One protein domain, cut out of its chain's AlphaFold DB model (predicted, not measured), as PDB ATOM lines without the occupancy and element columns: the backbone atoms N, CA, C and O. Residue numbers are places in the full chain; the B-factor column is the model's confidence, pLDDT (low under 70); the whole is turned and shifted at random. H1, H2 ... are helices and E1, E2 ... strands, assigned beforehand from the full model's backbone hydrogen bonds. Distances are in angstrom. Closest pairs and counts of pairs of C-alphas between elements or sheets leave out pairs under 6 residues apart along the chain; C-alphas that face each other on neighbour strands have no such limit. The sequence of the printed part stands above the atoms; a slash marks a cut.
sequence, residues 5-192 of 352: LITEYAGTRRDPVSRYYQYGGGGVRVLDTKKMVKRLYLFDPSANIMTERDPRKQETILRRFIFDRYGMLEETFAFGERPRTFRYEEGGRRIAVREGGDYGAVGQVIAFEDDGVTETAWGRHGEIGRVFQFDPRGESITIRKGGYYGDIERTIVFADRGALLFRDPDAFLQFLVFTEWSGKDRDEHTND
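Overview. This is residues 5 to 192 of the 352 residues of an uncharacterized protein of Methanoregula sp. PtaB.Bin085 (UniProt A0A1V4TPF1). What shape do these atoms make? They make a closed barrel of fourteen strands, E1 to E14, with H2 in its interior and short H1 inside near one end, while H3 lies beyond the other end, apart from the strands. Which parts make it up? The printed part has 188 residues, with fourteen named strands followed by three named helices; the class is mixed, and the ring runs in chain order, antiparallel throughout, as a meander, each strand the antiparallel neighbour of the one before. How large is it? It is compact and rounded, with a radius of gyration of the C-alphas of 16.1 A and spans of 42 by 42 by 34 A.

Along the chain. Where are the first seven strands? E1 is residues 5 to 9, from C-alpha 5 at (247.262, 289.706, 245.622), E2 17 to 24, 20.5 A long, E3 27 to 31 and E4 37 to 44, 20.0 A. E5 is 49 to 54, E6 57 to 68, 27.7 A, and E7 71 to 76. Where are the other seven? E8 is 84 to 89, E9 94 to 99, E10 105 to 112, 20.9 A, and E11 116 to 121. E12 is 128 to 134, E13 140 to 145 and E14 152 to 158, ending at C-alpha 158 (244.229, 287.499, 251.480). Where are the helices? H1 is 163 to 167, H2 169 to 179, 15.0 A, and H3 183 to 192, 14.3 A, ending at C-alpha 192 (237.744, 274.392, 230.919).

Arrangement. How does the ring close? E1 and E2 form a hairpin, with N 6 and O 21 2.9 A apart, and E14 lies on the other side of E1, antiparallel at 163 degrees, with N 9 and O 155 2.8 A apart. Does a strand bend? E6 bends by 62 degrees at residue 62; it forms a hairpin with E5, where N 52 and O 63 are 2.9 A apart. Where do the helices lie? The sheet curls round H2, whose closest C-alphas to E7 are Gly 71 and Asp 170, 7.3 A; H1 lies inside the barrel at a height over the sheet of 7.4 A, only just over E12, with 3 of its 5 C-alphas there. H1 and H2 touch only at the corner, their closest C-alphas being Phe 166 and Phe 172, 4.5 A; H3 is not on the barrel and is apart from H1 and H2. What do the helix backbones show? In H2 and H3 every O i to N i+4 pair is within hydrogen-bond range; in H1 it is 0 of 1, with 2 of 2 O i to N i+3 pairs.

Size, cuts and confidence. Which C-alphas are farthest apart? Those of Arg 14 and Tyr 103, 43.8 A. Are there cuts or long links? The printed part has no cut, and no link is long. Where is confidence low? The mean pLDDT of the printed part is 88.2; residues 79 to 80, 122 to 125, 161 and 182 to 184 are under 70.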
ATOM      1  N   LEU A   5     247.751 290.908 246.289       90.00
ATOM      2  CA  LEU A   5     247.262 289.706 245.622       90.00
ATOM      3  C   LEU A   5     246.341 288.908 246.553       90.00
ATOM      4  O   LEU A   5     246.722 288.511 247.652       90.00
ATOM      5  N   ILE A   6     245.131 288.637 246.080       92.56
ATOM      6  CA  ILE A   6     244.143 287.785 246.743       92.56
ATOM      7  C   ILE A   6     243.985 286.525 245.891       92.56
ATOM      8  O   ILE A   6     243.875 286.611 244.666       92.56
ATOM      9  N   THR A   7     243.977 285.355 246.522       94.44
ATOM     10  CA  THR A   7     243.917 284.062 245.821       94.44
ATOM     11  C   THR A   7     242.611 283.346 246.138       94.44
ATOM     12  O   THR A   7     242.264 283.191 247.306       94.44
ATOM     13  N   GLU A   8     241.890 282.897 245.112       94.56
ATOM     14  CA  GLU A   8     240.695 282.061 245.253       94.56
ATOM     15  C   GLU A   8     241.035 280.597 244.983       94.56
ATOM     16  O   GLU A   8     241.646 280.274 243.966       94.56
ATOM     17  N   TYR A   9     240.592 279.712 245.866       95.00
ATOM     18  CA  TYR A   9     240.731 278.268 245.734       95.00
ATOM     19  C   TYR A   9     239.370 277.617 245.493       95.00
ATOM     20  O   TYR A   9     238.378 277.984 246.131       95.00
ATOM     21  N   ALA A  10     239.331 276.622 244.604       91.38
ATOM     22  CA  ALA A  10     238.136 275.847 244.286       91.38
ATOM     23  C   ALA A  10     237.818 274.841 245.407       91.38
ATOM     24  O   ALA A  10     238.125 273.660 245.298       91.38
ATOM     25  N   GLY A  11     237.221 275.328 246.489       92.31
ATOM     26  CA  GLY A  11     236.955 274.585 247.718       92.31
ATOM     27  C   GLY A  11     237.779 275.148 248.873       92.31
ATOM     28  O   GLY A  11     237.539 276.263 249.330       92.31
ATOM     29  N   THR A  12     238.750 274.385 249.352       92.31
ATOM     30  CA  THR A  12     239.649 274.708 250.469       92.31
ATOM     31  C   THR A  12     241.012 275.222 249.994       92.31
ATOM     32  O   THR A  12     241.359 275.105 248.826       92.31
ATOM     33  N   ARG A  13     241.860 275.723 250.909       90.00
ATOM     34  CA  ARG A  13     243.238 276.167 250.585       90.00
ATOM     35  C   ARG A  13     244.144 275.068 249.988       90.00
ATOM     36  O   ARG A  13     245.240 275.376 249.533       90.00
ATOM     37  N   ARG A  14     243.743 273.792 250.065       90.62
ATOM     38  CA  ARG A  14     244.492 272.651 249.504       90.62
ATOM     39  C   ARG A  14     244.098 272.332 248.065       90.62
ATOM     40  O   ARG A  14     244.831 271.617 247.389       90.62
ATOM     41  N   ASP A  15     242.949 272.833 247.637       92.19
ATOM     42  CA  ASP A  15     242.408 272.606 246.307       92.19
ATOM     43  C   ASP A  15     243.105 273.511 245.277       92.19
ATOM     44  O   ASP A  15     243.839 274.429 245.653       92.19
ATOM     45  N   PRO A  16     242.944 273.268 243.964       92.19
ATOM     46  CA  PRO A  16     243.540 274.128 242.951       92.19
ATOM     47  C   PRO A  16     243.019 275.565 243.033       92.19
ATOM     48  O   PRO A  16     241.851 275.828 243.341       92.19
ATOM     49  N   VAL A  17     243.898 276.507 242.692       93.12
ATOM     50  CA  VAL A  17     243.540 277.918 242.534       93.12
ATOM     51  C   VAL A  17     242.558 278.056 241.374       93.12
ATOM     52  O   VAL A  17     242.825 277.564 240.279       93.12
ATOM     53  N   SER A  18     241.445 278.750 241.597       91.25
ATOM     54  CA  SER A  18     240.464 279.079 240.559       91.25
ATOM     55  C   SER A  18     240.730 280.449 239.935       91.25
ATOM     56  O   SER A  18     240.589 280.603 238.721       91.25
ATOM     57  N   ARG A  19     241.093 281.456 240.743       93.00
ATOM     58  CA  ARG A  19     241.275 282.852 240.310       93.00
ATOM     59  C   ARG A  19     242.284 283.592 241.171       93.00
ATOM     60  O   ARG A  19     242.532 283.232 242.320       93.00
ATOM     61  N   TYR A  20     242.784 284.693 240.625       94.00
ATOM     62  CA  TYR A  20     243.513 285.697 241.391       94.00
ATOM     63  C   TYR A  20     242.811 287.046 241.283       94.00
ATOM     64  O   TYR A  20     242.249 287.382 240.241       94.00
ATOM     65  N   TYR A  21     242.903 287.854 242.331       93.25
ATOM     66  CA  TYR A  21     242.496 289.253 242.304       93.25
ATOM     67  C   TYR A  21     243.702 290.116 242.636       93.25
ATOM     68  O   TYR A  21     244.298 289.970 243.700       93.25
ATOM     69  N   GLN A  22     244.065 291.008 241.719       92.31
ATOM     70  CA  GLN A  22     245.022 292.073 242.001       92.31
ATOM     71  C   GLN A  22     244.232 293.298 242.434       92.31
ATOM     72  O   GLN A  22     243.508 293.884 241.626       92.31
ATOM     73  N   TYR A  23     244.341 293.634 243.712       87.38
ATOM     74  CA  TYR A  23     243.637 294.737 244.346       87.38
ATOM     75  C   TYR A  23     244.617 295.886 244.593       87.38
ATOM     76  O   TYR A  23     245.605 295.713 245.305       87.38
ATOM     77  N   GLY A  24     244.341 297.062 244.035       84.81
ATOM     78  CA  GLY A  24     245.185 298.248 244.186       84.81
ATOM     79  C   GLY A  24     244.360 299.524 244.331       84.81
ATOM     80  O   GLY A  24     243.134 299.502 244.220       84.81
ATOM     81  N   GLY A  25     245.031 300.660 244.542       78.19
ATOM     82  CA  GLY A  25     244.365 301.946 244.800       78.19
ATOM     83  C   GLY A  25     243.431 302.424 243.676       78.19
ATOM     84  O   GLY A  25     242.506 303.188 243.927       78.19
ATOM     85  N   GLY A  26     243.632 301.946 242.442       83.12
ATOM     86  CA  GLY A  26     242.794 302.293 241.289       83.12
ATOM     87  C   GLY A  26     241.648 301.322 240.990       83.12
ATOM     88  O   GLY A  26     240.851 301.608 240.096       83.12
ATOM     89  N   GLY A  27     241.559 300.169 241.665       90.19
ATOM     90  CA  GLY A  27     240.578 299.142 241.312       90.19
ATOM     91  C   GLY A  27     241.018 297.696 241.535       90.19
ATOM     92  O   GLY A  27     241.986 297.409 242.239       90.19
ATOM     93  N   VAL A  28     240.300 296.775 240.887       93.44
ATOM     94  CA  VAL A  28     240.529 295.326 240.978       93.44
ATOM     95  C   VAL A  28     240.650 294.714 239.593       93.44
ATOM     96  O   VAL A  28     239.772 294.873 238.744       93.44
ATOM     97  N   ARG A  29     241.714 293.943 239.369       94.56
ATOM     98  CA  ARG A  29     241.840 293.076 238.193       94.56
ATOM     99  C   ARG A  29     241.542 291.646 238.604       94.56
ATOM    100  O   ARG A  29     242.251 291.081 239.434       94.56
ATOM    101  N   VAL A  30     240.512 291.059 238.005       93.94
ATOM    102  CA  VAL A  30     240.201 289.637 238.164       93.94
ATOM    103  C   VAL A  30     240.976 288.870 237.107       93.94
ATOM    104  O   VAL A  30     240.787 289.098 235.908       93.94
ATOM    105  N   LEU A  31     241.846 287.973 237.551       93.69
ATOM    106  CA  LEU A  31     242.690 287.151 236.701       93.69
ATOM    107  C   LEU A  31     242.251 285.688 236.756       93.69
ATOM    108  O   LEU A  31     241.839 285.186 237.804       93.69
ATOM    109  N   ASP A  32     242.394 284.991 235.635       91.25
ATOM    110  CA  ASP A  32     242.271 283.534 235.605       91.25
ATOM    111  C   ASP A  32     243.527 282.831 236.159       91.25
ATOM    112  O   ASP A  32     244.507 283.461 236.568       91.25
ATOM    113  N   THR A  33     243.520 281.497 236.152       90.88
ATOM    114  CA  THR A  33     244.645 280.663 236.610       90.88
ATOM    115  C   THR A  33     245.935 280.879 235.815       90.88
ATOM    116  O   THR A  33     247.026 280.655 236.338       90.88
ATOM    117  N   LYS A  34     245.830 281.376 234.574       90.94
ATOM    118  CA  LYS A  34     246.954 281.740 233.698       90.94
ATOM    119  C   LYS A  34     247.386 283.198 233.882       90.94
ATOM    120  O   LYS A  34     248.234 283.675 233.131       90.94
ATOM    121  N   LYS A  35     246.831 283.894 234.880       90.94
ATOM    122  CA  LYS A  35     247.067 285.310 235.189       90.94
ATOM    123  C   LYS A  35     246.643 286.266 234.065       90.94
ATOM    124  O   LYS A  35     247.124 287.395 234.000       90.94
ATOM    125  N   MET A  36     245.728 285.841 233.195       91.62
ATOM    126  CA  MET A  36     245.135 286.700 232.171       91.62
ATOM    127  C   MET A  36     243.973 287.492 232.766       91.62
ATOM    128  O   MET A  36     243.136 286.937 233.476       91.62
ATOM    129  N   VAL A  37     243.888 288.786 232.446       92.81
ATOM    130  CA  VAL A  37     242.799 289.651 232.922       92.81
ATOM    131  C   VAL A  37     241.480 289.230 232.276       92.81
ATOM    132  O   VAL A  37     241.317 289.307 231.058       92.81
ATOM    133  N   LYS A  38     240.526 288.816 233.110       91.25
ATOM    134  CA  LYS A  38     239.161 288.456 232.709       91.25
ATOM    135  C   LYS A  38     238.167 289.575 232.966       91.25
ATOM    136  O   LYS A  38     237.238 289.740 232.182       91.25
ATOM    137  N   ARG A  39     238.352 290.339 234.046       92.00
ATOM    138  CA  ARG A  39     237.476 291.456 234.422       92.00
ATOM    139  C   ARG A  39     238.300 292.582 235.022       92.00
ATOM    140  O   ARG A  39     239.296 292.327 235.704       92.00
ATOM    141  N   LEU A  40     237.884 293.812 234.754       93.75
ATOM    142  CA  LEU A  40     238.545 295.015 235.236       93.75
ATOM    143  C   LEU A  40     237.523 295.892 235.947       93.75
ATOM    144  O   LEU A  40     236.567 296.353 235.330       93.75
ATOM    145  N   TYR A  41     237.767 296.143 237.225       94.44
ATOM    146  CA  TYR A  41     237.017 297.091 238.030       94.44
ATOM    147  C   TYR A  41     237.883 298.307 238.299       94.44
ATOM    148  O   TYR A  41     239.039 298.147 238.684       94.44
ATOM    149  N   LEU A  42     237.327 299.501 238.118       94.06
ATOM    150  CA  LEU A  42     237.966 300.754 238.507       94.06
ATOM    151  C   LEU A  42     237.136 301.454 239.572       94.06
ATOM    152  O   LEU A  42     235.909 301.526 239.447       94.06
ATOM    153  N   PHE A  43     237.822 301.978 240.582       91.75
ATOM    154  CA  PHE A  43     237.221 302.780 241.639       91.75
ATOM    155  C   PHE A  43     237.413 304.264 241.341       91.75
ATOM    156  O   PHE A  43     238.512 304.702 241.010       91.75
ATOM    157  N   ASP A  44     236.344 305.031 241.504       90.75
ATOM    158  CA  ASP A  44     236.354 306.484 241.555       90.75
ATOM    159  C   ASP A  44     235.826 306.921 242.932       90.75
ATOM    160  O   ASP A  44     234.613 307.094 243.112       90.75
ATOM    161  N   PRO A  45     236.723 307.062 243.930       83.00
ATOM    162  CA  PRO A  45     236.341 307.462 245.283       83.00
ATOM    163  C   PRO A  45     235.699 308.850 245.326       83.00
ATOM    164  O   PRO A  45     234.836 309.100 246.155       83.00
ATOM    165  N   SER A  46     236.075 309.749 244.410       86.75
ATOM    166  CA  SER A  46     235.553 311.120 244.395       86.75
ATOM    167  C   SER A  46     234.064 311.176 244.048       86.75
ATOM    168  O   SER A  46     233.341 312.051 244.524       86.75
ATOM    169  N   ALA A  47     233.605 310.211 243.252       86.88
ATOM    170  CA  ALA A  47     232.219 310.089 242.834       86.88
ATOM    171  C   ALA A  47     231.442 309.006 243.600       86.88
ATOM    172  O   ALA A  47     230.242 308.871 243.375       86.88
ATOM    173  N   ASN A  48     232.092 308.237 244.483       90.44
ATOM    174  CA  ASN A  48     231.537 307.016 245.082       90.44
ATOM    175  C   ASN A  48     231.046 306.013 244.031       90.44
ATOM    176  O   ASN A  48     229.977 305.414 244.157       90.44
ATOM    177  N   ILE A  49     231.825 305.845 242.961       93.00
ATOM    178  CA  ILE A  49     231.470 304.971 241.843       93.00
ATOM    179  C   ILE A  49     232.517 303.871 241.689       93.00
ATOM    180  O   ILE A  49     233.720 304.111 241.718       93.00
ATOM    181  N   MET A  50     232.052 302.653 241.438       94.56
ATOM    182  CA  MET A  50     232.858 301.580 240.866       94.56
ATOM    183  C   MET A  50     232.331 301.268 239.465       94.56
ATOM    184  O   MET A  50     231.125 301.247 239.228       94.56
ATOM    185  N   THR A  51     233.221 301.004 238.512       94.19
ATOM    186  CA  THR A  51     232.829 300.584 237.155       94.19
ATOM    187  C   THR A  51     233.495 299.278 236.782       94.19
ATOM    188  O   THR A  51     234.695 299.122 236.985       94.19
ATOM    189  N   GLU A  52     232.731 298.360 236.197       93.75
ATOM    190  CA  GLU A  52     233.292 297.234 235.457       93.75
ATOM    191  C   GLU A  52     233.496 297.649 234.001       93.75
ATOM    192  O   GLU A  52     232.573 298.146 233.351       93.75
ATOM    193  N   ARG A  53     234.701 297.432 233.481       92.50
ATOM    194  CA  ARG A  53     235.106 297.788 232.119       92.50
ATOM    195  C   ARG A  53     235.508 296.550 231.336       92.50
ATOM    196  O   ARG A  53     236.007 295.578 231.905       92.50
ATOM    197  N   ASP A  54     235.331 296.606 230.020       89.69
ATOM    198  CA  ASP A  54     235.830 295.559 229.128       89.69
ATOM    199  C   ASP A  54     237.373 295.529 229.189       89.69
ATOM    200  O   ASP A  54     238.017 296.530 228.856       89.69
ATOM    201  N   PRO A  55     238.006 294.400 229.571       89.69
ATOM    202  CA  PRO A  55     239.465 294.295 229.613       89.69
ATOM    203  C   PRO A  55     240.155 294.588 228.274       89.69
ATOM    204  O   PRO A  55     241.310 295.010 228.263       89.69
ATOM    205  N   ARG A  56     239.471 294.354 227.144       90.38
ATOM    206  CA  ARG A  56     239.988 294.599 225.786       90.38
ATOM    207  C   ARG A  56     239.743 296.030 225.314       90.38
ATOM    208  O   ARG A  56     240.474 296.513 224.455       90.38
ATOM    209  N   LYS A  57     238.715 296.693 225.850       90.62
ATOM    210  CA  LYS A  57     238.300 298.061 225.511       90.62
ATOM    211  C   LYS A  57     237.983 298.826 226.791       90.62
ATOM    212  O   LYS A  57     236.824 299.015 227.139       90.62
ATOM    213  N   GLN A  58     239.019 299.288 227.484       86.50
ATOM    214  CA  GLN A  58     238.886 299.858 228.833       86.50
ATOM    215  C   GLN A  58     238.010 301.123 228.910       86.50
ATOM    216  O   GLN A  58     237.605 301.522 229.998       86.50
ATOM    217  N   GLU A  59     237.710 301.768 227.785       88.81
ATOM    218  CA  GLU A  59     236.774 302.897 227.709       88.81
ATOM    219  C   GLU A  59     235.303 302.454 227.758       88.81
ATOM    220  O   GLU A  59     234.426 303.228 228.130       88.81
ATOM    221  N   THR A  60     235.018 301.198 227.405       90.25
ATOM    222  CA  THR A  60     233.665 300.639 227.409       90.25
ATOM    223  C   THR A  60     233.295 300.172 228.814       90.25
ATOM    224  O   THR A  60     233.867 299.212 229.337       90.25
ATOM    225  N   ILE A  61     232.319 300.850 229.418       90.88
ATOM    226  CA  ILE A  61     231.746 300.490 230.719       90.88
ATOM    227  C   ILE A  61     230.668 299.424 230.500       90.88
ATOM    228  O   ILE A  61     229.736 299.631 229.728       90.88
ATOM    229  N   LEU A  62     230.799 298.296 231.193       89.62
ATOM    230  CA  LEU A  62     229.846 297.185 231.152       89.62
ATOM    231  C   LEU A  62     228.781 297.328 232.241       89.62
ATOM    232  O   LEU A  62     227.588 297.177 231.977       89.62
ATOM    233  N   ARG A  63     229.221 297.649 233.462       91.19
ATOM    234  CA  ARG A  63     228.365 297.871 234.634       91.19
ATOM    235  C   ARG A  63     228.890 299.042 235.453       91.19
ATOM    236  O   ARG A  63     230.101 299.276 235.505       91.19
ATOM    237  N   ARG A  64     227.986 299.767 236.102       93.12
ATOM    238  CA  ARG A  64     228.302 300.858 237.023       93.12
ATOM    239  C   ARG A  64     227.635 300.595 238.365       93.12
ATOM    240  O   ARG A  64     226.484 300.191 238.418       93.12
ATOM    241  N   PHE A  65     228.377 300.845 239.429       94.31
ATOM    242  CA  PHE A  65     227.952 300.665 240.806       94.31
ATOM    243  C   PHE A  65     228.089 302.007 241.505       94.31
ATOM    244  O   PHE A  65     229.195 302.539 241.600       94.31
ATOM    245  N   ILE A  66     226.969 302.573 241.928       94.06
ATOM    246  CA  ILE A  66     226.901 303.890 242.559       94.06
ATOM    247  C   ILE A  66     226.609 303.664 244.035       94.06
ATOM    248  O   ILE A  66     225.574 303.090 244.365       94.06
ATOM    249  N   PHE A  67     227.519 304.094 244.902       92.88
ATOM    250  CA  PHE A  67     227.381 303.968 246.346       92.88
ATOM    251  C   PHE A  67     226.808 305.258 246.927       92.88
ATOM    252  O   PHE A  67     227.270 306.361 246.625       92.88
ATOM    253  N   ASP A  68     225.796 305.118 247.773       91.31
ATOM    254  CA  ASP A  68     225.181 306.212 248.506       91.31
ATOM    255  C   ASP A  68     225.039 305.849 249.994       91.31
ATOM    256  O   ASP A  68     225.381 304.757 250.445       91.31
ATOM    257  N   ARG A  69     224.514 306.782 250.793       89.81
ATOM    258  CA  ARG A  69     224.305 306.571 252.239       89.81
ATOM    259  C   ARG A  69     223.287 305.473 252.577       89.81
ATOM    260  O   ARG A  69     223.121 305.138 253.744       89.81
ATOM    261  N   TYR A  70     222.550 304.995 251.585       90.31
ATOM    262  CA  TYR A  70     221.488 304.013 251.715       90.31
ATOM    263  C   TYR A  70     221.861 302.671 251.080       90.31
ATOM    264  O   TYR A  70     221.044 301.755 251.154       90.31
ATOM    265  N   GLY A  71     223.034 302.540 250.454       92.31
ATOM    266  CA  GLY A  71     223.500 301.306 249.836       92.31
ATOM    267  C   GLY A  71     224.182 301.501 248.488       92.31
ATOM    268  O   GLY A  71     225.012 302.389 248.311       92.31
ATOM    269  N   MET A  72     223.854 300.629 247.536       94.69
ATOM    270  CA  MET A  72     224.467 300.597 246.210       94.69
ATOM    271  C   MET A  72     223.411 300.377 245.123       94.69
ATOM    272  O   MET A  72     222.556 299.498 245.235       94.69
ATOM    273  N   LEU A  73     223.498 301.142 244.038       93.38
ATOM    274  CA  LEU A  73     222.752 300.916 242.802       93.38
ATOM    275  C   LEU A  73     223.680 300.293 241.756       93.38
ATOM    276  O   LEU A  73     224.718 300.866 241.434       93.38
ATOM    277  N   GLU A  74     223.289 299.149 241.203       92.38
ATOM    278  CA  GLU A  74     223.916 298.544 240.030       92.38
ATOM    279  C   GLU A  74     223.129 298.906 238.767       92.38
ATOM    280  O   GLU A  74     221.981 298.493 238.573       92.38
ATOM    281  N   GLU A  75     223.788 299.649 237.887       89.38
ATOM    282  CA  GLU A  75     223.336 299.956 236.538       89.38
ATOM    283  C   GLU A  75     224.064 299.047 235.544       89.38
ATOM    284  O   GLU A  75     225.289 299.128 235.377       89.38
ATOM    285  N   THR A  76     223.311 298.200 234.844       83.00
ATOM    286  CA  THR A  76     223.832 297.446 233.702       83.00
ATOM    287  C   THR A  76     223.457 298.151 232.404       83.00
ATOM    288  O   THR A  76     222.313 298.550 232.206       83.00
ATOM    289  N   PHE A  77     224.415 298.265 231.483       74.44
ATOM    290  CA  PHE A  77     224.195 298.859 230.160       74.44
ATOM    291  C   PHE A  77     223.818 297.819 229.087       74.44
ATOM    292  O   PHE A  77     223.726 298.150 227.905       74.44
ATOM    293  N   ALA A  78     223.595 296.558 229.480       70.62
ATOM    294  CA  ALA A  78     223.102 295.516 228.586       70.62
ATOM    295  C   ALA A  78     221.579 295.616 228.418       70.62
ATOM    296  O   ALA A  78     220.832 295.796 229.380       70.62
ATOM    297  N   PHE A  79     221.107 295.479 227.180       64.31
ATOM    298  CA  PHE A  79     219.685 295.578 226.868       64.31
ATOM    299  C   PHE A  79     218.884 294.454 227.545       64.31
ATOM    300  O   PHE A  79     219.173 293.276 227.341       64.31
ATOM    301  N   GLY A  80     217.850 294.822 228.306       69.50
ATOM    302  CA  GLY A  80     216.918 293.884 228.940       69.50
ATOM    303  C   GLY A  80     217.286 293.440 230.360       69.50
ATOM    304  O   GLY A  80     216.458 292.805 231.012       69.50
ATOM    305  N   GLU A  81     218.468 293.800 230.870       74.06
ATOM    306  CA  GLU A  81     218.795 293.579 232.280       74.06
ATOM    307  C   GLU A  81     218.135 294.642 233.161       74.06
ATOM    308  O   GLU A  81     218.136 295.835 232.853       74.06
ATOM    309  N   ARG A  82     217.523 294.199 234.262       77.44
ATOM    310  CA  ARG A  82     216.893 295.099 235.229       77.44
ATOM    311  C   ARG A  82     217.955 295.616 236.199       77.44
ATOM    312  O   ARG A  82     218.781 294.820 236.641       77.44
ATOM    313  N   PRO A  83     217.911 296.902 236.589       84.81
ATOM    314  CA  PRO A  83     218.825 297.423 237.597       84.81
ATOM    315  C   PRO A  83     218.623 296.685 238.922       84.81
ATOM    316  O   PRO A  83     217.487 296.355 239.291       84.81
ATOM    317  N   ARG A  84     219.716 296.447 239.646       89.88
ATOM    318  CA  ARG A  84     219.683 295.858 240.990       89.88
ATOM    319  C   ARG A  84     220.002 296.937 242.013       89.88
ATOM    320  O   ARG A  84     220.926 297.720 241.822       89.88
ATOM    321  N   THR A  85     219.233 296.995 243.093       93.25
ATOM    322  CA  THR A  85     219.537 297.885 244.223       93.25
ATOM    323  C   THR A  85     219.834 297.067 245.458       93.25
ATOM    324  O   THR A  85     219.213 296.037 245.704       93.25
ATOM    325  N   PHE A  86     220.798 297.546 246.225       94.94
ATOM    326  CA  PHE A  86     221.246 296.993 247.486       94.94
ATOM    327  C   PHE A  86     220.962 298.076 248.512       94.94
ATOM    328  O   PHE A  86     221.560 299.145 248.432       94.94
ATOM    329  N   ARG A  87     220.006 297.858 249.414       94.31
ATOM    330  CA  ARG A  87     219.573 298.877 250.375       94.31
ATOM    331  C   ARG A  87     219.898 298.462 251.797       94.31
ATOM    332  O   ARG A  87     219.539 297.363 252.208       94.31
ATOM    333  N   TYR A  88     220.570 299.345 252.528       94.38
ATOM    334  CA  TYR A  88     220.894 299.160 253.934       94.38
ATOM    335  C   TYR A  88     219.635 299.200 254.786       94.38
ATOM    336  O   TYR A  88     218.852 300.148 254.742       94.38
ATOM    337  N   GLU A  89     219.481 298.171 255.602       91.56
ATOM    338  CA  GLU A  89     218.408 298.010 256.567       91.56
ATOM    339  C   GLU A  89     219.016 297.758 257.952       91.56
ATOM    340  O   GLU A  89     220.180 297.372 258.086       91.56
ATOM    341  N   GLU A  90     218.242 298.030 259.008       89.69
ATOM    342  CA  GLU A  90     218.665 297.813 260.403       89.69
ATOM    343  C   GLU A  90     220.031 298.453 260.737       89.69
ATOM    344  O   GLU A  90     220.878 297.862 261.408       89.69
ATOM    345  N   GLY A  91     220.271 299.669 260.231       83.31
ATOM    346  CA  GLY A  91     221.524 300.395 260.459       83.31
ATOM    347  C   GLY A  91     222.744 299.776 259.767       83.31
ATOM    348  O   GLY A  91     223.856 299.946 260.254       83.31
ATOM    349  N   GLY A  92     222.543 299.040 258.668       83.94
ATOM    350  CA  GLY A  92     223.611 298.394 257.899       83.94
ATOM    351  C   GLY A  92     223.894 296.950 258.317       83.94
ATOM    352  O   GLY A  92     224.749 296.303 257.723       83.94
ATOM    353  N   ARG A  93     223.162 296.406 259.299       91.31
ATOM    354  CA  ARG A  93     223.260 294.981 259.669       91.31
ATOM    355  C   ARG A  93     222.634 294.058 258.631       91.31
ATOM    356  O   ARG A  93     222.942 292.867 258.600       91.31
ATOM    357  N   ARG A  94     221.749 294.595 257.789       93.62
ATOM    358  CA  ARG A  94     221.137 293.877 256.677       93.62
ATOM    359  C   ARG A  94     221.190 294.700 255.402       93.62
ATOM    360  O   ARG A  94     221.184 295.928 255.439       93.62
ATOM    361  N   ILE A  95     221.211 294.004 254.274       94.88
ATOM    362  CA  ILE A  95     221.088 294.588 252.944       94.88
ATOM    363  C   ILE A  95     219.970 293.861 252.214       94.88
ATOM    364  O   ILE A  95     220.058 292.654 251.988       94.88
ATOM    365  N   ALA A  96     218.934 294.588 251.819       93.69
ATOM    366  CA  ALA A  96     217.906 294.072 250.931       93.69
ATOM    367  C   ALA A  96     218.336 294.267 249.475       93.69
ATOM    368  O   ALA A  96     218.613 295.389 249.046       93.69
ATOM    369  N   VAL A  97     218.365 293.177 248.712       93.19
ATOM    370  CA  VAL A  97     218.667 293.181 247.280       93.19
ATOM    371  C   VAL A  97     217.359 293.114 246.501       93.19
ATOM    372  O   VAL A  97     216.570 292.175 246.656       93.19
ATOM    373  N   ARG A  98     217.122 294.120 245.660       91.50
ATOM    374  CA  ARG A  98     215.890 294.274 244.880       91.50
ATOM    375  C   ARG A  98     216.188 294.267 243.392       91.50
ATOM    376  O   ARG A  98     217.059 295.000 242.920       91.50
ATOM    377  N   GLU A  99     215.421 293.478 242.651       86.81
ATOM    378  CA  GLU A  99     215.451 293.483 241.189       86.81
ATOM    379  C   GLU A  99     214.437 294.489 240.636       86.81
ATOM    380  O   GLU A  99     213.252 294.435 240.970       86.81
ATOM    381  N   GLY A 100     214.877 295.377 239.742       82.00
ATOM    382  CA  GLY A 100     214.031 296.422 239.154       82.00
ATOM    383  C   GLY A 100     214.121 297.780 239.854       82.00
ATOM    384  O   GLY A 100     213.202 298.584 239.725       82.00
ATOM    385  N   GLY A 101     215.214 298.052 240.569       81.00
ATOM    386  CA  GLY A 101     215.419 299.317 241.278       81.00
ATOM    387  C   GLY A 101     214.768 299.362 242.664       81.00
ATOM    388  O   GLY A 101     214.431 298.326 243.236       81.00
ATOM    389  N   ASP A 102     214.581 300.569 243.202       78.06
ATOM    390  CA  ASP A 102     214.135 300.791 244.592       78.06
ATOM    391  C   ASP A 102     212.732 300.267 244.897       78.06
ATOM    392  O   ASP A 102     212.435 299.849 246.016       78.06
ATOM    393  N   TYR A 103     211.876 300.250 243.880       79.69
ATOM    394  CA  TYR A 103     210.508 299.737 243.964       79.69
ATOM    395  C   TYR A 103     210.401 298.274 243.513       79.69
ATOM    396  O   TYR A 103     209.303 297.727 243.419       79.69
ATOM    397  N   GLY A 104     211.541 297.645 243.225       80.69
ATOM    398  CA  GLY A 104     211.644 296.242 242.871       80.69
ATOM    399  C   GLY A 104     211.261 295.307 244.017       80.69
ATOM    400  O   GLY A 104     211.334 295.663 245.201       80.69
ATOM    401  N   ALA A 105     210.880 294.081 243.661       84.62
ATOM    402  CA  ALA A 105     210.674 293.025 244.642       84.62
ATOM    403  C   ALA A 105     212.013 292.668 245.302       84.62
ATOM    404  O   ALA A 105     213.036 292.557 244.621       84.62
ATOM    405  N   VAL A 106     211.999 292.476 246.623       85.56
ATOM    406  CA  VAL A 106     213.157 291.929 247.340       85.56
ATOM    407  C   VAL A 106     213.325 290.485 246.887       85.56
ATOM    408  O   VAL A 106     212.415 289.677 247.062       85.56
ATOM    409  N   GLY A 107     214.459 290.183 246.263       86.44
ATOM    410  CA  GLY A 107     214.811 288.833 245.818       86.44
ATOM    411  C   GLY A 107     215.778 288.140 246.772       86.44
ATOM    412  O   GLY A 107     215.842 286.913 246.814       86.44
ATOM    413  N   GLN A 108     216.519 288.916 247.563       91.44
ATOM    414  CA  GLN A 108     217.564 288.403 248.436       91.44
ATOM    415  C   GLN A 108     217.824 289.361 249.601       91.44
ATOM    416  O   GLN A 108     217.652 290.572 249.477       91.44
ATOM    417  N   VAL A 109     218.248 288.809 250.734       93.38
ATOM    418  CA  VAL A 109     218.707 289.553 251.908       93.38
ATOM    419  C   VAL A 109     220.113 289.088 252.262       93.38
ATOM    420  O   VAL A 109     220.397 287.892 252.262       93.38
ATOM    421  N   ILE A 110     220.984 290.043 252.560       95.44
ATOM    422  CA  ILE A 110     222.343 289.826 253.048       95.44
ATOM    423  C   ILE A 110     222.359 290.249 254.515       95.44
ATOM    424  O   ILE A 110     222.011 291.389 254.815       95.44
ATOM    425  N   ALA A 111     222.726 289.359 255.429       95.19
ATOM    426  CA  ALA A 111     222.763 289.632 256.863       95.19
ATOM    427  C   ALA A 111     224.193 289.527 257.396       95.19
ATOM    428  O   ALA A 111     224.876 288.539 257.139       95.19
ATOM    429  N   PHE A 112     224.628 290.542 258.139       94.75
ATOM    430  CA  PHE A 112     225.942 290.587 258.773       94.75
ATOM    431  C   PHE A 112     225.843 290.014 260.184       94.75
ATOM    432  O   PHE A 112     225.060 290.486 261.009       94.75
ATOM    433  N   GLU A 113     226.650 288.996 260.447       93.19
ATOM    434  CA  GLU A 113     226.704 288.248 261.697       93.19
ATOM    435  C   GLU A 113     228.132 288.296 262.268       93.19
ATOM    436  O   GLU A 113     229.081 288.719 261.600       93.19
ATOM    437  N   ASP A 114     228.309 287.861 263.514       89.12
ATOM    438  CA  ASP A 114     229.603 287.965 264.206       89.12
ATOM    439  C   ASP A 114     230.709 287.127 263.538       89.12
ATOM    440  O   ASP A 114     231.878 287.533 263.509       89.12
ATOM    441  N   ASP A 115     230.328 285.985 262.961       88.62
ATOM    442  CA  ASP A 115     231.230 285.009 262.341       88.62
ATOM    443  C   ASP A 115     231.235 285.073 260.804       88.62
ATOM    444  O   ASP A 115     232.049 284.412 260.147       88.62
ATOM    445  N   GLY A 116     230.343 285.861 260.198       93.50
ATOM    446  CA  GLY A 116     230.070 285.731 258.774       93.50
ATOM    447  C   GLY A 116     229.089 286.729 258.181       93.50
ATOM    448  O   GLY A 116     228.553 287.607 258.848       93.50
ATOM    449  N   VAL A 117     228.854 286.562 256.885       96.12
ATOM    450  CA  VAL A 117     227.722 287.162 256.180       96.12
ATOM    451  C   VAL A 117     226.867 286.048 255.595       96.12
ATOM    452  O   VAL A 117     227.383 285.163 254.912       96.12
ATOM    453  N   THR A 118     225.562 286.099 255.825       95.38
ATOM    454  CA  THR A 118     224.598 285.129 255.300       95.38
ATOM    455  C   THR A 118     223.821 285.741 254.144       95.38
ATOM    456  O   THR A 118     223.319 286.857 254.243       95.38
ATOM    457  N   GLU A 119     223.689 285.002 253.046       94.19
ATOM    458  CA  GLU A 119     222.832 285.362 251.922       94.19
ATOM    459  C   GLU A 119     221.598 284.464 251.869       94.19
ATOM    460  O   GLU A 119     221.697 283.256 251.638       94.19
ATOM    461  N   THR A 120     220.427 285.075 252.002       91.88
ATOM    462  CA  THR A 120     219.133 284.396 252.047       91.88
ATOM    463  C   THR A 120     218.285 284.797 250.851       91.88
ATOM    464  O   THR A 120     218.073 285.982 250.603       91.88
ATOM    465  N   ALA A 121     217.765 283.818 250.109       85.56
ATOM    466  CA  ALA A 121     216.855 284.092 249.003       85.56
ATOM    467  C   ALA A 121     215.451 284.417 249.537       85.56
ATOM    468  O   ALA A 121     214.865 283.657 250.313       85.56
ATOM    469  N   TRP A 122     214.880 285.534 249.094       68.75
ATOM    470  CA  TRP A 122     213.515 285.917 249.432       68.75
ATOM    471  C   TRP A 122     212.535 285.150 248.526       68.75
ATOM    472  O   TRP A 122     212.696 285.116 247.309       68.75
ATOM    473  N   GLY A 123     211.538 284.474 249.110       64.12
ATOM    474  CA  GLY A 123     210.518 283.703 248.375       64.12
ATOM    475  C   GLY A 123     210.706 282.177 248.330       64.12
ATOM    476  O   GLY A 123     209.731 281.470 248.092       64.12
ATOM    477  N   ARG A 124     211.893 281.639 248.648       56.50
ATOM    478  CA  ARG A 124     212.118 280.190 248.870       56.50
ATOM    479  C   ARG A 124     212.081 279.846 250.359       56.50
ATOM    480  O   ARG A 124     213.078 279.412 250.913       56.50
ATOM    481  N   HIS A 125     210.993 280.178 251.052       62.12
ATOM    482  CA  HIS A 125     210.856 279.981 252.510       62.12
ATOM    483  C   HIS A 125     211.967 280.602 253.391       62.12
ATOM    484  O   HIS A 125     212.069 280.261 254.565       62.12
ATOM    485  N   GLY A 126     212.782 281.525 252.860       72.44
ATOM    486  CA  GLY A 126     213.936 282.072 253.578       72.44
ATOM    487  C   GLY A 126     215.138 281.123 253.631       72.44
ATOM    488  O   GLY A 126     215.932 281.197 254.566       72.44
ATOM    489  N   GLU A 127     215.282 280.227 252.651       84.25
ATOM    490  CA  GLU A 127     216.454 279.363 252.521       84.25
ATOM    491  C   GLU A 127     217.748 280.173 252.370       84.25
ATOM    492  O   GLU A 127     217.853 281.111 251.568       84.25
ATOM    493  N   ILE A 128     218.763 279.764 253.130       89.19
ATOM    494  CA  ILE A 128     220.113 280.306 253.021       89.19
ATOM    495  C   ILE A 128     220.725 279.784 251.723       89.19
ATOM    496  O   ILE A 128     220.921 278.582 251.554       89.19
ATOM    497  N   GLY A 129     221.045 280.687 250.799       88.81
ATOM    498  CA  GLY A 129     221.728 280.348 249.557       88.81
ATOM    499  C   GLY A 129     223.199 280.041 249.809       88.81
ATOM    500  O   GLY A 129     223.683 278.960 249.463       88.81
ATOM    501  N   ARG A 130     223.907 280.977 250.451       92.44
ATOM    502  CA  ARG A 130     225.322 280.825 250.802       92.44
ATOM    503  C   ARG A 130     225.704 281.623 252.044       92.44
ATOM    504  O   ARG A 130     225.004 282.551 252.435       92.44
ATOM    505  N   VAL A 131     226.833 281.259 252.639       95.62
ATOM    506  CA  VAL A 131     227.436 281.941 253.789       95.62
ATOM    507  C   VAL A 131     228.891 282.259 253.485       95.62
ATOM    508  O   VAL A 131     229.621 281.414 252.969       95.62
ATOM    509  N   PHE A 132     229.309 283.468 253.837       96.31
ATOM    510  CA  PHE A 132     230.685 283.942 253.821       96.31
ATOM    511  C   PHE A 132     231.216 283.879 255.246       96.31
ATOM    512  O   PHE A 132     230.963 284.766 256.051       96.31
ATOM    513  N   GLN A 133     231.931 282.813 255.573       96.06
ATOM    514  CA  GLN A 133     232.504 282.611 256.894       96.06
ATOM    515  C   GLN A 133     233.879 283.279 256.970       96.06
ATOM    516  O   GLN A 133     234.785 282.921 256.208       96.06
ATOM    517  N   PHE A 134     234.052 284.222 257.896       94.56
ATOM    518  CA  PHE A 134     235.347 284.863 258.124       94.56
ATOM    519  C   PHE A 134     236.225 283.976 258.999       94.56
ATOM    520  O   PHE A 134     235.805 283.498 260.049       94.56
ATOM    521  N   ASP A 135     237.473 283.789 258.586       92.25
ATOM    522  CA  ASP A 135     238.484 283.194 259.451       92.25
ATOM    523  C   ASP A 135     238.736 284.112 260.666       92.25
ATOM    524  O   ASP A 135     238.940 285.314 260.469       92.25
ATOM    525  N   PRO A 136     238.768 283.597 261.913       87.94
ATOM    526  CA  PRO A 136     239.029 284.410 263.104       87.94
ATOM    527  C   PRO A 136     240.354 285.179 263.070       87.94
ATOM    528  O   PRO A 136     240.475 286.226 263.700       87.94
ATOM    529  N   ARG A 137     241.353 284.683 262.327       88.62
ATOM    530  CA  ARG A 137     242.629 285.394 262.121       88.62
ATOM    531  C   ARG A 137     242.537 286.498 261.072       88.62
ATOM    532  O   ARG A 137     243.469 287.281 260.924       88.62
ATOM    533  N   GLY A 138     241.427 286.563 260.346       88.25
ATOM    534  CA  GLY A 138     241.213 287.515 259.274       88.25
ATOM    535  C   GLY A 138     242.030 287.221 258.023       88.25
ATOM    536  O   GLY A 138     242.246 288.134 257.243       88.25
ATOM    537  N   GLU A 139     242.496 285.993 257.800       91.81
ATOM    538  CA  GLU A 139     243.335 285.680 256.632       91.81
ATOM    539  C   GLU A 139     242.519 285.220 255.417       91.81
ATOM    540  O   GLU A 139     243.001 285.240 254.283       91.81
ATOM    541  N   SER A 140     241.289 284.747 255.630       93.94
ATOM    542  CA  SER A 140     240.460 284.204 254.554       93.94
ATOM    543  C   SER A 140     238.964 284.338 254.785       93.94
ATOM    544  O   SER A 140     238.501 284.459 255.919       93.94
ATOM    545  N   ILE A 141     238.216 284.238 253.688       95.75
ATOM    546  CA  ILE A 141     236.761 284.080 253.666       95.75
ATOM    547  C   ILE A 141     236.447 282.742 253.005       95.75
ATOM    548  O   ILE A 141     236.858 282.494 251.871       95.75
ATOM    549  N   THR A 142     235.710 281.889 253.705       96.31
ATOM    550  CA  THR A 142     235.225 280.610 253.177       96.31
ATOM    551  C   THR A 142     233.775 280.774 252.747       96.31
ATOM    552  O   THR A 142     232.930 281.147 253.554       96.31
ATOM    553  N   ILE A 143     233.476 280.485 251.484       95.56
ATOM    554  CA  ILE A 143     232.127 280.570 250.926       95.56
ATOM    555  C   ILE A 143     231.522 279.171 250.928       95.56
ATOM    556  O   ILE A 143     232.074 278.242 250.333       95.56
ATOM    557  N   ARG A 144     230.394 279.025 251.617       94.75
ATOM    558  CA  ARG A 144     229.685 277.760 251.821       94.75
ATOM    559  C   ARG A 144     228.290 277.822 251.232       94.75
ATOM    560  O   ARG A 144     227.618 278.841 251.363       94.75
ATOM    561  N   LYS A 145     227.833 276.727 250.636       93.56
ATOM    562  CA  LYS A 145     226.471 276.600 250.107       93.56
ATOM    563  C   LYS A 145     225.504 276.202 251.215       93.56
ATOM    564  O   LYS A 145     225.821 275.321 251.998       93.56
ATOM    565  N   GLY A 146     224.307 276.778 251.265       89.19
ATOM    566  CA  GLY A 146     223.237 276.271 252.135       89.19
ATOM    567  C   GLY A 146     223.391 276.550 253.638       89.19
ATOM    568  O   GLY A 146     222.614 276.011 254.422       89.19
ATOM    569  N   GLY A 147     224.376 277.350 254.065       90.94
ATOM    570  CA  GLY A 147     224.582 277.702 255.476       90.94
ATOM    571  C   GLY A 147     226.010 277.481 255.988       90.94
ATOM    572  O   GLY A 147     226.893 277.036 255.258       90.94
ATOM    573  N   TYR A 148     226.228 277.747 257.282       90.31
ATOM    574  CA  TYR A 148     227.533 277.600 257.951       90.31
ATOM    575  C   TYR A 148     228.078 276.165 257.945       90.31
ATOM    576  O   TYR A 148     229.290 275.960 257.921       90.31
ATOM    577  N   TYR A 149     227.205 275.161 257.921       91.38
ATOM    578  CA  TYR A 149     227.594 273.745 257.929       91.38
ATOM    579  C   TYR A 149     227.520 273.078 256.558       91.38
ATOM    580  O   TYR A 149     227.772 271.882 256.456       91.38
ATOM    581  N   GLY A 150     227.182 273.824 255.505       91.19
ATOM    582  CA  GLY A 150     227.112 273.258 254.168       91.19
ATOM    583  C   GLY A 150     228.471 273.128 253.482       91.19
ATOM    584  O   GLY A 150     229.524 273.474 254.042       91.19
ATOM    585  N   ASP A 151     228.434 272.608 252.259       93.88
ATOM    586  CA  ASP A 151     229.628 272.316 251.471       93.88
ATOM    587  C   ASP A 151     230.408 273.590 251.145       93.88
ATOM    588  O   ASP A 151     229.836 274.638 250.830       93.88
ATOM    589  N   ILE A 152     231.736 273.491 251.207       95.19
ATOM    590  CA  ILE A 152     232.628 274.594 250.853       95.19
ATOM    591  C   ILE A 152     232.660 274.715 249.329       95.19
ATOM    592  O   ILE A 152     233.144 273.820 248.643       95.19
ATOM    593  N   GLU A 153     232.180 275.841 248.802       92.81
ATOM    594  CA  GLU A 153     232.254 276.134 247.369       92.81
ATOM    595  C   GLU A 153     233.638 276.656 246.987       92.81
ATOM    596  O   GLU A 153     234.205 276.256 245.969       92.81
ATOM    597  N   ARG A 154     234.172 277.579 247.793       94.44
ATOM    598  CA  ARG A 154     235.475 278.205 247.565       94.44
ATOM    599  C   ARG A 154     236.011 278.916 248.794       94.44
ATOM    600  O   ARG A 154     235.252 279.331 249.665       94.44
ATOM    601  N   THR A 155     237.322 279.111 248.823       96.06
ATOM    602  CA  THR A 155     238.022 279.840 249.882       96.06
ATOM    603  C   THR A 155     238.856 280.938 249.252       96.06
ATOM    604  O   THR A 155     239.635 280.680 248.338       96.06
ATOM    605  N   ILE A 156     238.711 282.158 249.750       95.00
ATOM    606  CA  ILE A 156     239.449 283.329 249.287       95.00
ATOM    607  C   ILE A 156     240.453 283.704 250.371       95.00
ATOM    608  O   ILE A 156     240.064 283.944 251.512       95.00
ATOM    609  N   VAL A 157     241.737 283.720 250.027       94.50
ATOM    610  CA  VAL A 157     242.853 283.999 250.938       94.50
ATOM    611  C   VAL A 157     243.474 285.339 250.588       94.50
ATOM    612  O   VAL A 157     243.764 285.614 249.422       94.50
ATOM    613  N   PHE A 158     243.707 286.151 251.610       90.62
ATOM    614  CA  PHE A 158     244.229 287.499 251.480       90.62
ATOM    615  C   PHE A 158     245.647 287.539 252.052       90.62
ATOM    616  O   PHE A 158     245.845 287.234 253.224       90.62
ATOM    617  N   ALA A 159     246.635 287.867 251.214       77.75
ATOM    618  CA  ALA A 159     248.043 287.816 251.606       77.75
ATOM    619  C   ALA A 159     248.417 288.914 252.620       77.75
ATOM    620  O   ALA A 159     249.020 288.609 253.643       77.75
ATOM    621  N   ASP A 160     247.997 290.161 252.366       71.06
ATOM    622  CA  ASP A 160     248.440 291.330 253.151       71.06
ATOM    623  C   ASP A 160     247.291 292.160 253.746       71.06
ATOM    624  O   ASP A 160     247.502 292.988 254.632       71.06
ATOM    625  N   ARG A 161     246.051 291.955 253.277       68.19
ATOM    626  CA  ARG A 161     244.860 292.662 253.778       68.19
ATOM    627  C   ARG A 161     243.952 291.714 254.543       68.19
ATOM    628  O   ARG A 161     243.594 290.665 254.037       68.19
ATOM    629  N   GLY A 162     243.535 292.092 255.748       79.75
ATOM    630  CA  GLY A 162     242.673 291.237 256.560       79.75
ATOM    631  C   GLY A 162     241.257 291.111 255.985       79.75
ATOM    632  O   GLY A 162     240.575 292.115 255.796       79.75
ATOM    633  N   ALA A 163     240.772 289.886 255.805       86.44
ATOM    634  CA  ALA A 163     239.395 289.538 255.448       86.44
ATOM    635  C   ALA A 163     238.332 290.229 256.325       86.44
ATOM    636  O   ALA A 163     237.214 290.464 255.878       86.44
ATOM    637  N   LEU A 164     238.681 290.587 257.566       87.06
ATOM    638  CA  LEU A 164     237.786 291.264 258.510       87.06
ATOM    639  C   LEU A 164     237.318 292.642 258.029       87.06
ATOM    640  O   LEU A 164     236.304 293.131 258.516       87.06
ATOM    641  N   LEU A 165     238.016 293.258 257.071       86.19
ATOM    642  CA  LEU A 165     237.598 294.539 256.499       86.19
ATOM    643  C   LEU A 165     236.237 294.439 255.794       86.19
ATOM    644  O   LEU A 165     235.481 295.402 255.781       86.19
ATOM    645  N   PHE A 166     235.895 293.262 255.265       90.62
ATOM    646  CA  PHE A 166     234.623 293.020 254.581       90.62
ATOM    647  C   PHE A 166     233.473 292.714 255.552       90.62
ATOM    648  O   PHE A 166     232.421 292.250 255.130       90.62
ATOM    649  N   ARG A 167     233.657 292.967 256.854       90.38
ATOM    650  CA  ARG A 167     232.542 293.085 257.807       90.38
ATOM    651  C   ARG A 167     231.830 294.431 257.690       90.38
ATOM    652  O   ARG A 167     230.704 294.559 258.156       90.38
ATOM    653  N   ASP A 168     232.485 295.422 257.088       91.44
ATOM    654  CA  ASP A 168     231.855 296.683 256.723       91.44
ATOM    655  C   ASP A 168     230.939 296.481 255.496       91.44
ATOM    656  O   ASP A 168     231.397 295.904 254.502       91.44
ATOM    657  N   PRO A 169     229.668 296.929 255.532       92.12
ATOM    658  CA  PRO A 169     228.715 296.703 254.446       92.12
ATOM    659  C   PRO A 169     229.149 297.264 253.088       92.12
ATOM    660  O   PRO A 169     228.989 296.575 252.077       92.12
ATOM    661  N   ASP A 170     229.745 298.462 253.046       90.75
ATOM    662  CA  ASP A 170     230.200 299.079 251.793       90.75
ATOM    663  C   ASP A 170     231.330 298.244 251.179       90.75
ATOM    664  O   ASP A 170     231.307 297.893 249.993       90.75
ATOM    665  N   ALA A 171     232.319 297.889 252.006       90.31
ATOM    666  CA  ALA A 171     233.440 297.063 251.579       90.31
ATOM    667  C   ALA A 171     232.973 295.671 251.129       90.31
ATOM    668  O   ALA A 171     233.462 295.147 250.123       90.31
ATOM    669  N   PHE A 172     232.008 295.081 251.839       93.81
ATOM    670  CA  PHE A 172     231.428 293.794 251.477       93.81
ATOM    671  C   PHE A 172     230.716 293.844 250.127       93.81
ATOM    672  O   PHE A 172     230.907 292.938 249.324       93.81
ATOM    673  N   LEU A 173     229.944 294.895 249.830       93.62
ATOM    674  CA  LEU A 173     229.295 295.041 248.523       93.62
ATOM    675  C   LEU A 173     230.313 295.153 247.385       93.62
ATOM    676  O   LEU A 173     230.140 294.516 246.346       93.62
ATOM    677  N   GLN A 174     231.412 295.886 247.585       91.56
ATOM    678  CA  GLN A 174     232.505 295.910 246.609       91.56
ATOM    679  C   GLN A 174     233.065 294.499 246.384       91.56
ATOM    680  O   GLN A 174     233.166 294.049 245.242       91.56
ATOM    681  N   PHE A 175     233.374 293.788 247.472       92.75
ATOM    682  CA  PHE A 175     233.850 292.404 247.442       92.75
ATOM    683  C   PHE A 175     232.898 291.450 246.739       92.75
ATOM    684  O   PHE A 175     233.318 290.676 245.876       92.75
ATOM    685  N   LEU A 176     231.616 291.530 247.066       93.38
ATOM    686  CA  LEU A 176     230.568 290.729 246.469       93.38
ATOM    687  C   LEU A 176     230.581 290.895 244.949       93.38
ATOM    688  O   LEU A 176     230.694 289.914 244.219       93.38
ATOM    689  N   VAL A 177     230.574 292.136 244.467       91.38
ATOM    690  CA  VAL A 177     230.501 292.433 243.033       91.38
ATOM    691  C   VAL A 177     231.701 291.883 242.257       91.38
ATOM    692  O   VAL A 177     231.509 291.286 241.192       91.38
ATOM    693  N   PHE A 178     232.934 292.054 242.752       89.25
ATOM    694  CA  PHE A 178     234.111 291.587 242.006       89.25
ATOM    695  C   PHE A 178     234.392 290.088 242.163       89.25
ATOM    696  O   PHE A 178     235.060 289.506 241.303       89.25
ATOM    697  N   THR A 179     233.873 289.446 243.213       90.19
ATOM    698  CA  THR A 179     233.983 287.989 243.416       90.19
ATOM    699  C   THR A 179     232.791 287.204 242.875       90.19
ATOM    700  O   THR A 179     232.859 285.978 242.758       90.19
ATOM    701  N   GLU A 180     231.698 287.869 242.505       87.56
ATOM    702  CA  GLU A 180     230.575 287.232 241.836       87.56
ATOM    703  C   GLU A 180     231.000 286.635 240.497       87.56
ATOM    704  O   GLU A 180     231.624 287.282 239.656       87.56
ATOM    705  N   TRP A 181     230.638 285.374 240.288       77.75
ATOM    706  CA  TRP A 181     230.847 284.713 239.010       77.75
ATOM    707  C   TRP A 181     229.704 285.093 238.077       77.75
ATOM    708  O   TRP A 181     228.542 284.826 238.391       77.75
ATOM    709  N   SER A 182     230.036 285.676 236.926       69.06
ATOM    710  CA  SER A 182     229.057 285.884 235.855       69.06
ATOM    711  C   SER A 182     228.527 284.537 235.318       69.06
ATOM    712  O   SER A 182     229.124 283.480 235.539       69.06
ATOM    713  N   GLY A 183     227.404 284.536 234.592       67.56
ATOM    714  CA  GLY A 183     226.945 283.318 233.903       67.56
ATOM    715  C   GLY A 183     228.015 282.780 232.944       67.56
ATOM    716  O   GLY A 183     228.406 281.619 233.021       67.56
ATOM    717  N   LYS A 184     228.605 283.682 232.155       68.12
ATOM    718  CA  LYS A 184     229.709 283.383 231.236       68.12
ATOM    719  C   LYS A 184     230.935 282.805 231.947       68.12
ATOM    720  O   LYS A 184     231.541 281.859 231.461       68.12
ATOM    721  N   ASP A 185     231.282 283.347 233.107       70.00
ATOM    722  CA  ASP A 185     232.380 282.869 233.948       70.00
ATOM    723  C   ASP A 185     232.173 281.414 234.400       70.00
ATOM    724  O   ASP A 185     233.125 280.633 234.449       70.00
ATOM    725  N   ARG A 186     230.932 281.055 234.759       70.62
ATOM    726  CA  ARG A 186     230.562 279.686 235.152       70.62
ATOM    727  C   ARG A 186     230.638 278.736 233.965       70.62
ATOM    728  O   ARG A 186     231.174 277.636 234.111       70.62
ATOM    729  N   ASP A 187     230.154 279.168 232.806       72.19
ATOM    730  CA  ASP A 187     230.182 278.371 231.580       72.19
ATOM    731  C   ASP A 187     231.619 278.137 231.101       72.19
ATOM    732  O   ASP A 187     231.993 277.003 230.809       72.19
ATOM    733  N   GLU A 188     232.461 279.178 231.081       74.25
ATOM    734  CA  GLU A 188     233.885 279.071 230.735       74.25
ATOM    735  C   GLU A 188     234.619 278.114 231.679       74.25
ATOM    736  O   GLU A 188     235.282 277.191 231.215       74.25
ATOM    737  N   HIS A 189     234.442 278.260 232.993       71.31
ATOM    738  CA  HIS A 189     235.072 277.369 233.968       71.31
ATOM    739  C   HIS A 189     234.599 275.913 233.834       71.31
ATOM    740  O   HIS A 189     235.389 274.979 233.972       71.31
ATOM    741  N   THR A 190     233.312 275.704 233.544       76.19
ATOM    742  CA  THR A 190     232.770 274.364 233.286       76.19
ATOM    743  C   THR A 190     233.384 273.773 232.020       76.19
ATOM    744  O   THR A 190     233.821 272.624 232.029       76.19
ATOM    745  N   ASN A 191     233.483 274.563 230.951       76.31
ATOM    746  CA  ASN A 191     234.100 274.146 229.695       76.31
ATOM    747  C   ASN A 191     235.590 273.827 229.856       76.31
ATOM    748  O   ASN A 191     236.047 272.822 229.313       76.31
ATOM    749  N   ASP A 192     236.328 274.625 230.628       77.75
ATOM    750  CA  ASP A 192     237.744 274.392 230.919       77.75
ATOM    751  C   ASP A 192     237.939 273.090 231.707       77.75
ATOM    752  O   ASP A 192     238.762 272.260 231.314       77.75
TER     753      ASP A 192